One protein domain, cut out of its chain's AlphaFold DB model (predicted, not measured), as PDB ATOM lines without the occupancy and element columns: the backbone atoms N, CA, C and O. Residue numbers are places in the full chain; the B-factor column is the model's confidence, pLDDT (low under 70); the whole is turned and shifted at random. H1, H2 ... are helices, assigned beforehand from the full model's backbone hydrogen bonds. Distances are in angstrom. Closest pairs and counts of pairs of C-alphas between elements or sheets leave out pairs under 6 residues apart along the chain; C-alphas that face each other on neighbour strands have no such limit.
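This is residues 193 to 286 of the 294 residues of an uncharacterized protein of Azospirillum brasilense (UniProt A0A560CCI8). Three helices, H1, H2 and H3, make an up-and-down bundle whose centres form a triangle, and three shorter helices, H4, H5 and H6, gather beside it on the side away from H1. H6 packs on H3, H4 packs on H6, and H5 stands crosswise to H4; the bundle itself is loosely closed, with H1 and H3 close at one pair of C-alphas. The printed part has 94 residues with six named helices, H1 to H6 in chain order, and no named strand, and its class is all helix. It is compact, with a radius of gyration of the C-alphas of 13.0 A and spans of 40 by 30 by 23 A.

H1, residues 193 to 210, touches H2, residues 222 to 233, in a helical hairpin at a shallow tilt of 19 degrees, opposite ways; the closest C-alphas, of His 206 and Thr 223, are 5.2 A apart. H2 forms a second helical hairpin with H3, residues 238 to 249, at a shallow tilt of 32 degrees, only just short of steep. Residues 238 to 243 alone of H3 touch H2, and the closest C-alphas, of His 231 and Gly 239, are 3.6 A apart. H1 and H3 are close but not clearly touching: their closest C-alphas, of Trp 199 and Leu 242, are 7.4 A apart. H3 touches H6, residues 277 to 285, with residues 240 to 244 alone; the closest C-alphas, of Leu 244 and Leu 279, are 6.2 A apart, at a shallow tilt of 19 degrees, the same way. H6 touches H4, residues 255 to 264, closest at the C-alphas of Lys 255 and Trp 283, 6.1 A apart. H4 touches H5, residues 269 to 275, about perpendicular at 88 degrees; the closest C-alphas, of Ile 262 and Ala 272, are 5.9 A apart. H1 is apart from H4, H5 and H6. In H1 to H6 every O i to N i+4 pair is within hydrogen-bond range.

H1 begins at C-alpha 193, (174.586, 117.760, 182.981), and is 25.8 A long. H2 and H3 are 16.4 A each, H4 is 14.3 A, H5 9.8 A and H6 12.5 A. H4 begins at C-alpha 255, (181.638, 144.477, 174.362), and H6 ends at C-alpha 285, (186.012, 146.637, 182.209).

The two C-alphas farthest apart, of Gln 215 and Glu 270, are 39.7 A apart. The link from H1 to H2 is long, with 11 residues, and the other four links are tight. The printed part has no cut; its mean pLDDT is 94.2, and no printed residue is under 70.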
ATOM      1  N   ALA A 193     175.216 118.030 184.274       97.12
ATOM      2  CA  ALA A 193     174.586 117.760 182.981       97.12
ATOM      3  C   ALA A 193     173.745 118.935 182.444       97.12
ATOM      4  O   ALA A 193     173.688 119.135 181.234       97.12
ATOM      5  N   ARG A 194     173.117 119.735 183.321       96.88
ATOM      6  CA  ARG A 194     172.357 120.929 182.915       96.88
ATOM      7  C   ARG A 194     173.272 122.050 182.430       96.88
ATOM      8  O   ARG A 194     172.940 122.675 181.430       96.88
ATOM      9  N   ILE A 195     174.409 122.275 183.094       98.19
ATOM     10  CA  ILE A 195     175.411 123.257 182.644       98.19
ATOM     11  C   ILE A 195     176.014 122.798 181.314       98.19
ATOM     12  O   ILE A 195     176.073 123.577 180.371       98.19
ATOM     13  N   PHE A 196     176.388 121.521 181.209       98.44
ATOM     14  CA  PHE A 196     176.940 120.954 179.979       98.44
ATOM     15  C   PHE A 196     175.973 121.086 178.796       98.44
ATOM     16  O   PHE A 196     176.369 121.518 177.717       98.44
ATOM     17  N   GLN A 197     174.692 120.760 178.998       98.38
ATOM     18  CA  GLN A 197     173.660 120.934 177.975       98.38
ATOM     19  C   GLN A 197     173.532 122.400 177.547       98.38
ATOM     20  O   GLN A 197     173.481 122.674 176.349       98.38
ATOM     21  N   ALA A 198     173.495 123.322 178.512       98.50
ATOM     22  CA  ALA A 198     173.417 124.749 178.236       98.50
ATOM     23  C   ALA A 198     174.610 125.222 177.404       98.50
ATOM     24  O   ALA A 198     174.429 125.828 176.352       98.50
ATOM     25  N   TRP A 199     175.822 124.870 177.830       98.56
ATOM     26  CA  TRP A 199     177.046 125.242 177.135       98.56
ATOM     27  C   TRP A 199     177.109 124.667 175.719       98.56
ATOM     28  O   TRP A 199     177.449 125.383 174.779       98.56
ATOM     29  N   LYS A 200     176.713 123.401 175.537       98.50
ATOM     30  CA  LYS A 200     176.639 122.766 174.216       98.50
ATOM     31  C   LYS A 200     175.697 123.519 173.273       98.50
ATOM     32  O   LYS A 200     176.050 123.755 172.122       98.50
ATOM     33  N   GLU A 201     174.513 123.894 173.755       98.44
ATOM     34  CA  GLU A 201     173.515 124.616 172.959       98.44
ATOM     35  C   GLU A 201     173.989 126.034 172.598       98.44
ATOM     36  O   GLU A 201     173.858 126.445 171.446       98.44
ATOM     37  N   ILE A 202     174.611 126.750 173.545       98.56
ATOM     38  CA  ILE A 202     175.188 128.084 173.309       98.56
ATOM     39  C   ILE A 202     176.282 128.010 172.233       98.56
ATOM     40  O   ILE A 202     176.252 128.794 171.287       98.56
ATOM     41  N   ASN A 203     177.205 127.044 172.327       98.31
ATOM     42  CA  ASN A 203     178.256 126.847 171.319       98.31
ATOM     43  C   ASN A 203     177.686 126.544 169.937       98.31
ATOM     44  O   ASN A 203     178.145 127.102 168.942       98.31
ATOM     45  N   GLN A 204     176.674 125.677 169.875       98.00
ATOM     46  CA  GLN A 204     176.035 125.321 168.618       98.00
ATOM     47  C   GLN A 204     175.425 126.552 167.940       98.00
ATOM     48  O   GLN A 204     175.701 126.789 166.766       98.00
ATOM     49  N   TYR A 205     174.632 127.350 168.660       98.31
ATOM     50  CA  TYR A 205     173.995 128.530 168.073       98.31
ATOM     51  C   TYR A 205     174.984 129.646 167.746       98.31
ATOM     52  O   TYR A 205     174.852 130.262 166.691       98.31
ATOM     53  N   HIS A 206     176.012 129.844 168.573       98.25
ATOM     54  CA  HIS A 206     177.106 130.759 168.260       98.25
ATOM     55  C   HIS A 206     177.812 130.365 166.956       98.25
ATOM     56  O   HIS A 206     178.016 131.199 166.073       98.25
ATOM     57  N   HIS A 207     178.132 129.079 166.789       97.81
ATOM     58  CA  HIS A 207     178.760 128.589 165.566       97.81
ATOM     59  C   HIS A 207     177.850 128.765 164.339       97.81
ATOM     60  O   HIS A 207     178.287 129.282 163.312       97.81
ATOM     61  N   GLN A 208     176.572 128.396 164.461       97.69
ATOM     62  CA  GLN A 208     175.590 128.520 163.380       97.69
ATOM     63  C   GLN A 208     175.315 129.971 162.968       97.69
ATOM     64  O   GLN A 208     175.048 130.222 161.795       97.69
ATOM     65  N   GLU A 209     175.339 130.922 163.903       97.62
ATOM     66  CA  GLU A 209     175.071 132.332 163.605       97.62
ATOM     67  C   GLU A 209     176.255 133.013 162.911       97.62
ATOM     68  O   GLU A 209     176.062 133.730 161.928       97.62
ATOM     69  N   PHE A 210     177.474 132.792 163.416       96.88
ATOM     70  CA  PHE A 210     178.627 133.613 163.038       96.88
ATOM     71  C   PHE A 210     179.621 132.941 162.086       96.88
ATOM     72  O   PHE A 210     180.370 133.650 161.418       96.88
ATOM     73  N   TYR A 211     179.640 131.607 162.001       96.00
ATOM     74  CA  TYR A 211     180.648 130.878 161.216       96.00
ATOM     75  C   TYR A 211     180.075 130.100 160.029       96.00
ATOM     76  O   TYR A 211     180.814 129.803 159.090       96.00
ATOM     77  N   LEU A 212     178.786 129.749 160.051       95.50
ATOM     78  CA  LEU A 212     178.143 129.020 158.955       95.50
ATOM     79  C   LEU A 212     177.516 129.965 157.923       95.50
ATOM     80  O   LEU A 212     177.238 131.130 158.195       95.50
ATOM     81  N   SER A 213     177.284 129.440 156.718       93.75
ATOM     82  CA  SER A 213     176.688 130.169 155.592       93.75
ATOM     83  C   SER A 213     175.627 129.317 154.888       93.75
ATOM     84  O   SER A 213     175.650 128.088 154.976       93.75
ATOM     85  N   GLY A 214     174.699 129.950 154.169       92.56
ATOM     86  CA  GLY A 214     173.681 129.240 153.390       92.56
ATOM     87  C   GLY A 214     172.568 128.648 154.259       92.56
ATOM     88  O   GLY A 214     172.042 129.327 155.134       92.56
ATOM     89  N   GLN A 215     172.173 127.398 153.995       89.88
ATOM     90  CA  GLN A 215     171.041 126.756 154.686       89.88
ATOM     91  C   GLN A 215     171.329 126.407 156.153       89.88
ATOM     92  O   GLN A 215     170.393 126.321 156.944       89.88
ATOM     93  N   ASP A 216     172.603 126.250 156.516       92.00
ATOM     94  CA  ASP A 216     173.022 125.932 157.885       92.00
ATOM     95  C   ASP A 216     173.237 127.186 158.750       92.00
ATOM     96  O   ASP A 216     173.456 127.077 159.959       92.00
ATOM     97  N   GLN A 217     173.172 128.384 158.151       96.12
ATOM     98  CA  GLN A 217     173.312 129.643 158.875       96.12
ATOM     99  C   GLN A 217     172.036 129.960 159.654       96.12
ATOM    100  O   GLN A 217     170.940 130.059 159.097       96.12
ATOM    101  N   ALA A 218     172.183 130.162 160.960       96.06
ATOM    102  CA  ALA A 218     171.065 130.569 161.792       96.06
ATOM    103  C   ALA A 218     170.767 132.069 161.653       96.06
ATOM    104  O   ALA A 218     171.619 132.880 161.293       96.06
ATOM    105  N   LYS A 219     169.523 132.450 161.968       95.25
ATOM    106  CA  LYS A 219     169.096 133.855 161.947       95.25
ATOM    107  C   LYS A 219     169.927 134.706 162.929       95.25
ATOM    108  O   LYS A 219     170.234 134.225 164.025       95.25
ATOM    109  N   PRO A 220     170.185 135.989 162.611       95.12
ATOM    110  CA  PRO A 220     170.799 136.914 163.556       95.12
ATOM    111  C   PRO A 220     170.012 136.994 164.871       95.12
ATOM    112  O   PRO A 220     168.783 137.093 164.870       95.12
ATOM    113  N   GLY A 221     170.730 136.981 165.992       95.50
ATOM    114  CA  GLY A 221     170.196 137.044 167.348       95.50
ATOM    115  C   GLY A 221     169.960 135.690 168.021       95.50
ATOM    116  O   GLY A 221     169.698 135.683 169.222       95.50
ATOM    117  N   VAL A 222     170.088 134.555 167.321       97.06
ATOM    118  CA  VAL A 222     169.819 133.234 167.922       97.06
ATOM    119  C   VAL A 222     170.744 132.924 169.106       97.06
ATOM    120  O   VAL A 222     170.304 132.328 170.091       97.06
ATOM    121  N   THR A 223     171.996 133.384 169.069       97.69
ATOM    122  CA  THR A 223     172.949 133.236 170.176       97.69
ATOM    123  C   THR A 223     172.481 134.026 171.390       97.69
ATOM    124  O   THR A 223     172.487 133.513 172.507       97.69
ATOM    125  N   SER A 224     172.017 135.261 171.179       96.88
ATOM    126  CA  SER A 224     171.463 136.102 172.245       96.88
ATOM    127  C   SER A 224     170.211 135.473 172.858       96.88
ATOM    128  O   SER A 224     170.105 135.406 174.081       96.88
ATOM    129  N   ASP A 225     169.297 134.961 172.028       96.88
ATOM    130  CA  ASP A 225     168.082 134.274 172.479       96.88
ATOM    131  C   ASP A 225     168.430 133.024 173.311       96.88
ATOM    132  O   ASP A 225     167.853 132.792 174.378       96.88
ATOM    133  N   CYS A 226     169.415 132.234 172.868       98.00
ATOM    134  CA  CYS A 226     169.885 131.054 173.595       98.00
ATOM    135  C   CYS A 226     170.528 131.424 174.942       98.00
ATOM    136  O   CYS A 226     170.224 130.811 175.971       98.00
ATOM    137  N   LEU A 227     171.368 132.464 174.964       97.88
ATOM    138  CA  LEU A 227     171.957 132.984 176.196       97.88
ATOM    139  C   LEU A 227     170.877 133.469 177.165       97.88
ATOM    140  O   LEU A 227     170.948 133.149 178.346       97.88
ATOM    141  N   GLN A 228     169.851 134.191 176.701       95.75
ATOM    142  CA  GLN A 228     168.722 134.605 177.549       95.75
ATOM    143  C   GLN A 228     167.950 133.403 178.100       95.75
ATOM    144  O   GLN A 228     167.680 133.346 179.300       95.75
ATOM    145  N   LYS A 229     167.648 132.408 177.256       96.19
ATOM    146  CA  LYS A 229     166.991 131.169 177.688       96.19
ATOM    147  C   LYS A 229     167.738 130.538 178.861       96.19
ATOM    148  O   LYS A 229     167.106 130.207 179.862       96.19
ATOM    149  N   TRP A 230     169.048 130.334 178.753       97.25
ATOM    150  CA  TRP A 230     169.807 129.677 179.818       97.25
ATOM    151  C   TRP A 230     170.080 130.587 181.008       97.25
ATOM    152  O   TRP A 230     170.062 130.103 182.138       97.25
ATOM    153  N   HIS A 231     170.232 131.889 180.780       95.62
ATOM    154  CA  HIS A 231     170.375 132.868 181.846       95.62
ATOM    155  C   HIS A 231     169.191 132.811 182.824       95.62
ATOM    156  O   HIS A 231     169.407 132.675 184.024       95.62
ATOM    157  N   TYR A 232     167.950 132.807 182.328       92.88
ATOM    158  CA  TYR A 232     166.762 132.845 183.191       92.88
ATOM    159  C   TYR A 232     166.240 131.475 183.652       92.88
ATOM    160  O   TYR A 232     165.425 131.417 184.569       92.88
ATOM    161  N   ASN A 233     166.672 130.369 183.033       95.38
ATOM    162  CA  ASN A 233     166.223 129.019 183.408       95.38
ATOM    163  C   ASN A 233     167.202 128.261 184.314       95.38
ATOM    164  O   ASN A 233     166.856 127.196 184.833       95.38
ATOM    165  N   LEU A 234     168.431 128.754 184.470       95.81
ATOM    166  CA  LEU A 234     169.384 128.202 185.427       95.81
ATOM    167  C   LEU A 234     169.202 128.870 186.795       95.81
ATOM    168  O   LEU A 234     168.812 130.032 186.862       95.81
ATOM    169  N   PRO A 235     169.445 128.134 187.893       93.25
ATOM    170  CA  PRO A 235     169.203 128.651 189.233       93.25
ATOM    171  C   PRO A 235     170.157 129.795 189.582       93.25
ATOM    172  O   PRO A 235     171.318 129.808 189.159       93.25
ATOM    173  N   ASP A 236     169.666 130.709 190.415       93.38
ATOM    174  CA  ASP A 236     170.430 131.813 190.993       93.38
ATOM    175  C   ASP A 236     171.204 132.604 189.919       93.38
ATOM    176  O   ASP A 236     170.607 133.124 188.981       93.38
ATOM    177  N   ARG A 237     172.536 132.688 190.036       94.88
ATOM    178  CA  ARG A 237     173.421 133.378 189.079       94.88
ATOM    179  C   ARG A 237     174.158 132.441 188.124       94.88
ATOM    180  O   ARG A 237     175.020 132.889 187.376       94.88
ATOM    181  N   ILE A 238     173.837 131.144 188.108       97.12
ATOM    182  CA  ILE A 238     174.533 130.181 187.235       97.12
ATOM    183  C   ILE A 238     174.370 130.564 185.760       97.12
ATOM    184  O   ILE A 238     175.306 130.443 184.972       97.12
ATOM    185  N   GLY A 239     173.193 131.075 185.402       96.62
ATOM    186  CA  GLY A 239     172.923 131.606 184.077       96.62
ATOM    187  C   GLY A 239     173.796 132.812 183.712       96.62
ATOM    188  O   GLY A 239     174.397 132.829 182.643       96.62
ATOM    189  N   GLU A 240     173.927 133.781 184.620       97.00
ATOM    190  CA  GLU A 240     174.804 134.950 184.451       97.00
ATOM    191  C   GLU A 240     176.273 134.530 184.256       97.00
ATOM    192  O   GLU A 240     176.963 135.053 183.379       97.00
ATOM    193  N   PHE A 241     176.741 133.532 185.013       98.06
ATOM    194  CA  PHE A 241     178.094 132.988 184.872       98.06
ATOM    195  C   PHE A 241     178.339 132.352 183.499       98.06
ATOM    196  O   PHE A 241     179.427 132.515 182.952       98.06
ATOM    197  N   LEU A 242     177.342 131.692 182.899       98.06
ATOM    198  CA  LEU A 242     177.471 131.181 181.530       98.06
ATOM    199  C   LEU A 242     177.550 132.295 180.484       98.06
ATOM    200  O   LEU A 242     178.293 132.152 179.515       98.06
ATOM    201  N   VAL A 243     176.832 133.406 180.673       97.88
ATOM    202  CA  VAL A 243     176.957 134.571 179.779       97.88
ATOM    203  C   VAL A 243     178.356 135.178 179.887       97.88
ATOM    204  O   VAL A 243     178.952 135.532 178.873       97.88
ATOM    205  N   LEU A 244     178.913 135.246 181.097       98.19
ATOM    206  CA  LEU A 244     180.297 135.672 181.313       98.19
ATOM    207  C   LEU A 244     181.307 134.720 180.672       98.19
ATOM    208  O   LEU A 244     182.214 135.197 180.001       98.19
ATOM    209  N   LYS A 245     181.135 133.400 180.821       98.38
ATOM    210  CA  LYS A 245     181.977 132.408 180.135       98.38
ATOM    211  C   LYS A 245     181.920 132.595 178.618       98.38
ATOM    212  O   LYS A 245     182.963 132.657 177.980       98.38
ATOM    213  N   ALA A 246     180.729 132.789 178.049       98.38
ATOM    214  CA  ALA A 246     180.579 133.092 176.627       98.38
ATOM    215  C   ALA A 246     181.319 134.381 176.229       98.38
ATOM    216  O   ALA A 246     182.016 134.394 175.226       98.38
ATOM    217  N   ALA A 247     181.246 135.440 177.035       97.75
ATOM    218  CA  ALA A 247     181.957 136.694 176.769       97.75
ATOM    219  C   ALA A 247     183.490 136.606 176.870       97.75
ATOM    220  O   ALA A 247     184.187 137.544 176.477       97.75
ATOM    221  N   VAL A 248     184.007 135.530 177.461       97.69
ATOM    222  CA  VAL A 248     185.440 135.241 177.549       97.69
ATOM    223  C   VAL A 248     185.861 134.347 176.383       97.69
ATOM    224  O   VAL A 248     186.808 134.685 175.684       97.69
ATOM    225  N   ASP A 249     185.123 133.263 176.139       97.81
ATOM    226  CA  ASP A 249     185.525 132.208 175.201       97.81
ATOM    227  C   ASP A 249     185.060 132.441 173.754       97.81
ATOM    228  O   ASP A 249     185.568 131.811 172.829       97.81
ATOM    229  N   MET A 250     184.060 133.298 173.525       97.38
ATOM    230  CA  MET A 250     183.424 133.455 172.214       97.38
ATOM    231  C   MET A 250     183.706 134.828 171.600       97.38
ATOM    232  O   MET A 250     183.237 135.854 172.092       97.38
ATOM    233  N   GLU A 251     184.398 134.839 170.457       92.94
ATOM    234  CA  GLU A 251     184.842 136.054 169.751       92.94
ATOM    235  C   GLU A 251     183.717 137.078 169.491       92.94
ATOM    236  O   GLU A 251     183.906 138.290 169.652       92.94
ATOM    237  N   PHE A 252     182.519 136.607 169.126       95.38
ATOM    238  CA  PHE A 252     181.396 137.478 168.768       95.38
ATOM    239  C   PHE A 252     180.554 137.929 169.970       95.38
ATOM    240  O   PHE A 252     179.758 138.864 169.845       95.38
ATOM    241  N   VAL A 253     180.780 137.367 171.163       96.62
ATOM    242  CA  VAL A 253     180.160 137.811 172.426       96.62
ATOM    243  C   VAL A 253     181.005 138.937 173.040       96.62
ATOM    244  O   VAL A 253     181.474 138.905 174.173       96.62
ATOM    245  N   ASN A 254     181.225 139.977 172.241       95.00
ATOM    246  CA  ASN A 254     182.116 141.092 172.547       95.00
ATOM    247  C   ASN A 254     181.419 142.242 173.309       95.00
ATOM    248  O   ASN A 254     180.235 142.192 173.649       95.00
ATOM    249  N   LYS A 255     182.153 143.331 173.585       95.19
ATOM    250  CA  LYS A 255     181.638 144.477 174.362       95.19
ATOM    251  C   LYS A 255     180.352 145.099 173.772       95.19
ATOM    252  O   LYS A 255     179.431 145.363 174.552       95.19
ATOM    253  N   PRO A 256     180.243 145.356 172.450       95.31
ATOM    254  CA  PRO A 256     178.979 145.760 171.830       95.31
ATOM    255  C   PRO A 256     177.835 144.761 172.037       95.31
ATOM    256  O   PRO A 256     176.739 145.184 172.418       95.31
ATOM    257  N   PHE A 257     178.095 143.463 171.835       96.12
ATOM    258  CA  PHE A 257     177.108 142.400 172.045       96.12
ATOM    259  C   PHE A 257     176.578 142.429 173.481       96.12
ATOM    260  O   PHE A 257     175.373 142.568 173.688       96.12
ATOM    261  N   LEU A 258     177.472 142.405 174.475       95.25
ATOM    262  CA  LEU A 258     177.091 142.438 175.888       95.25
ATOM    263  C   LEU A 258     176.365 143.726 176.274       95.25
ATOM    264  O   LEU A 258     175.386 143.684 177.012       95.25
ATOM    265  N   GLY A 259     176.792 144.873 175.744       93.50
ATOM    266  CA  GLY A 259     176.108 146.138 175.996       93.50
ATOM    267  C   GLY A 259     174.664 146.128 175.489       93.50
ATOM    268  O   GLY A 259     173.772 146.651 176.157       93.50
ATOM    269  N   LYS A 260     174.415 145.525 174.319       93.50
ATOM    270  CA  LYS A 260     173.056 145.323 173.798       93.50
ATOM    271  C   LYS A 260     172.285 144.314 174.650       93.50
ATOM    272  O   LYS A 260     171.156 144.614 175.022       93.50
ATOM    273  N   TYR A 261     172.908 143.188 174.994       94.31
ATOM    274  CA  TYR A 261     172.320 142.136 175.823       94.31
ATOM    275  C   TYR A 261     171.820 142.688 177.167       94.31
ATOM    276  O   TYR A 261     170.639 142.566 177.474       94.31
ATOM    277  N   ILE A 262     172.679 143.394 177.914       92.19
ATOM    278  CA  ILE A 262     172.338 143.980 179.222       92.19
ATOM    279  C   ILE A 262     171.145 144.937 179.097       92.19
ATOM    280  O   ILE A 262     170.189 144.833 179.860       92.19
ATOM    281  N   ARG A 263     171.158 145.835 178.103       89.12
ATOM    282  CA  ARG A 263     170.073 146.809 177.887       89.12
ATOM    283  C   ARG A 263     168.732 146.172 177.530       89.12
ATOM    284  O   ARG A 263     167.700 146.783 177.773       89.12
ATOM    285  N   GLN A 264     168.735 144.990 176.919       88.19
ATOM    286  CA  GLN A 264     167.513 144.291 176.516       88.19
ATOM    287  C   GLN A 264     166.871 143.496 177.659       88.19
ATOM    288  O   GLN A 264     165.692 143.163 177.583       88.19
ATOM    289  N   SER A 265     167.628 143.203 178.714       80.69
ATOM    290  CA  SER A 265     167.196 142.349 179.821       80.69
ATOM    291  C   SER A 265     166.312 143.037 180.868       80.69
ATOM    292  O   SER A 265     165.775 142.344 181.732       80.69
ATOM    293  N   ALA A 266     166.154 144.365 180.838       81.31
ATOM    294  CA  ALA A 266     165.308 145.099 181.786       81.31
ATOM    295  C   ALA A 266     164.720 146.384 181.181       81.31
ATOM    296  O   ALA A 266     165.086 146.786 180.078       81.31
ATOM    297  N   ARG A 267     163.797 147.041 181.903       77.12
ATOM    298  CA  ARG A 267     163.177 148.298 181.441       77.12
ATOM    299  C   ARG A 267     164.133 149.479 181.560       77.12
ATOM    300  O   ARG A 267     164.051 150.411 180.763       77.12
ATOM    301  N   THR A 268     165.020 149.444 182.551       81.50
ATOM    302  CA  THR A 268     166.041 150.470 182.775       81.50
ATOM    303  C   THR A 268     167.435 149.854 182.861       81.50
ATOM    304  O   THR A 268     167.597 148.678 183.192       81.50
ATOM    305  N   GLN A 269     168.464 150.660 182.583       77.44
ATOM    306  CA  GLN A 269     169.860 150.233 182.726       77.44
ATOM    307  C   GLN A 269     170.181 149.850 184.178       77.44
ATOM    308  O   GLN A 269     170.876 148.869 184.412       77.44
ATOM    309  N   GLU A 270     169.654 150.592 185.152       82.12
ATOM    310  CA  GLU A 270     169.875 150.324 186.575       82.12
ATOM    311  C   GLU A 270     169.283 148.974 187.002       82.12
ATOM    312  O   GLU A 270     169.945 148.190 187.682       82.12
ATOM    313  N   GLU A 271     168.068 148.651 186.548       84.31
ATOM    314  CA  GLU A 271     167.450 147.342 186.789       84.31
ATOM    315  C   GLU A 271     168.268 146.203 186.169       84.31
ATOM    316  O   GLU A 271     168.466 145.170 186.813       84.31
ATOM    317  N   ALA A 272     168.770 146.396 184.946       82.44
ATOM    318  CA  ALA A 272     169.603 145.405 184.274       82.44
ATOM    319  C   ALA A 272     170.912 145.162 185.036       82.44
ATOM    320  O   ALA A 272     171.278 144.014 185.284       82.44
ATOM    321  N   GLU A 273     171.597 146.229 185.453       84.38
ATOM    322  CA  GLU A 273     172.850 146.131 186.208       84.38
ATOM    323  C   GLU A 273     172.643 145.514 187.592       84.38
ATOM    324  O   GLU A 273     173.483 144.743 188.049       84.38
ATOM    325  N   LYS A 274     171.509 145.782 188.244       85.12
ATOM    326  CA  LYS A 274     171.155 145.137 189.514       85.12
ATOM    327  C   LYS A 274     170.854 143.644 189.342       85.12
ATOM    328  O   LYS A 274     171.195 142.846 190.214       85.12
ATOM    329  N   GLY A 275     170.218 143.265 188.232       86.06
ATOM    330  CA  GLY A 275     169.935 141.868 187.897       86.06
ATOM    331  C   GLY A 275     171.193 141.071 187.545       86.06
ATOM    332  O   GLY A 275     171.333 139.930 187.981       86.06
ATOM    333  N   MET A 276     172.128 141.697 186.824       92.38
ATOM    334  CA  MET A 276     173.353 141.080 186.301       92.38
ATOM    335  C   MET A 276     174.612 141.866 186.719       92.38
ATOM    336  O   MET A 276     175.309 142.444 185.874       92.38
ATOM    337  N   PRO A 277     174.907 141.950 188.024       93.38
ATOM    338  CA  PRO A 277     175.944 142.822 188.547       93.38
ATOM    339  C   PRO A 277     177.352 142.384 188.137       93.38
ATOM    340  O   PRO A 277     178.216 143.235 187.900       93.38
ATOM    341  N   TYR A 278     177.601 141.082 187.982       96.31
ATOM    342  CA  TYR A 278     178.892 140.591 187.519       96.31
ATOM    343  C   TYR A 278     179.073 140.836 186.026       96.31
ATOM    344  O   TYR A 278     180.133 141.307 185.608       96.31
ATOM    345  N   LEU A 279     178.030 140.594 185.227       95.25
ATOM    346  CA  LEU A 279     178.069 140.873 183.793       95.25
ATOM    347  C   LEU A 279     178.258 142.369 183.516       95.25
ATOM    348  O   LEU A 279     179.081 142.743 182.680       95.25
ATOM    349  N   ALA A 280     177.555 143.230 184.255       94.19
ATOM    350  CA  ALA A 280     177.705 144.678 184.166       94.19
ATOM    351  C   ALA A 280     179.122 145.133 184.539       94.19
ATOM    352  O   ALA A 280     179.711 145.963 183.839       94.19
ATOM    353  N   THR A 281     179.690 144.570 185.609       94.81
ATOM    354  CA  THR A 281     181.065 144.858 186.042       94.81
ATOM    355  C   THR A 281     182.075 144.450 184.968       94.81
ATOM    356  O   THR A 281     182.924 145.258 184.580       94.81
ATOM    357  N   TYR A 282     181.947 143.238 184.422       95.75
ATOM    358  CA  TYR A 282     182.822 142.747 183.362       95.75
ATOM    359  C   TYR A 282     182.706 143.605 182.096       95.75
ATOM    360  O   TYR A 282     183.711 144.106 181.595       95.75
ATOM    361  N   TRP A 283     181.487 143.890 181.633       95.12
ATOM    362  CA  TRP A 283     181.238 144.725 180.454       95.12
ATOM    363  C   TRP A 283     181.883 146.117 180.555       95.12
ATOM    364  O   TRP A 283     182.499 146.589 179.591       95.12
ATOM    365  N   LYS A 284     181.798 146.766 181.725       93.69
ATOM    366  CA  LYS A 284     182.438 148.069 181.974       93.69
ATOM    367  C   LYS A 284     183.964 147.988 181.841       93.69
ATOM    368  O   LYS A 284     184.568 148.912 181.299       93.69
ATOM    369  N   SER A 285     184.562 146.874 182.266       93.00
ATOM    370  CA  SER A 285     186.012 146.637 182.209       93.00
ATOM    371  C   SER A 285     186.546 146.213 180.833       93.00
ATOM    372  O   SER A 285     187.726 146.418 180.548       93.00
ATOM    373  N   MET A 286     185.699 145.663 179.955       92.50
ATOM    374  CA  MET A 286     186.119 145.258 178.610       92.50
ATOM    375  C   MET A 286     186.652 146.458 177.824       92.50
ATOM    376  O   MET A 286     186.076 147.550 177.850       92.50
TER     377      MET A 286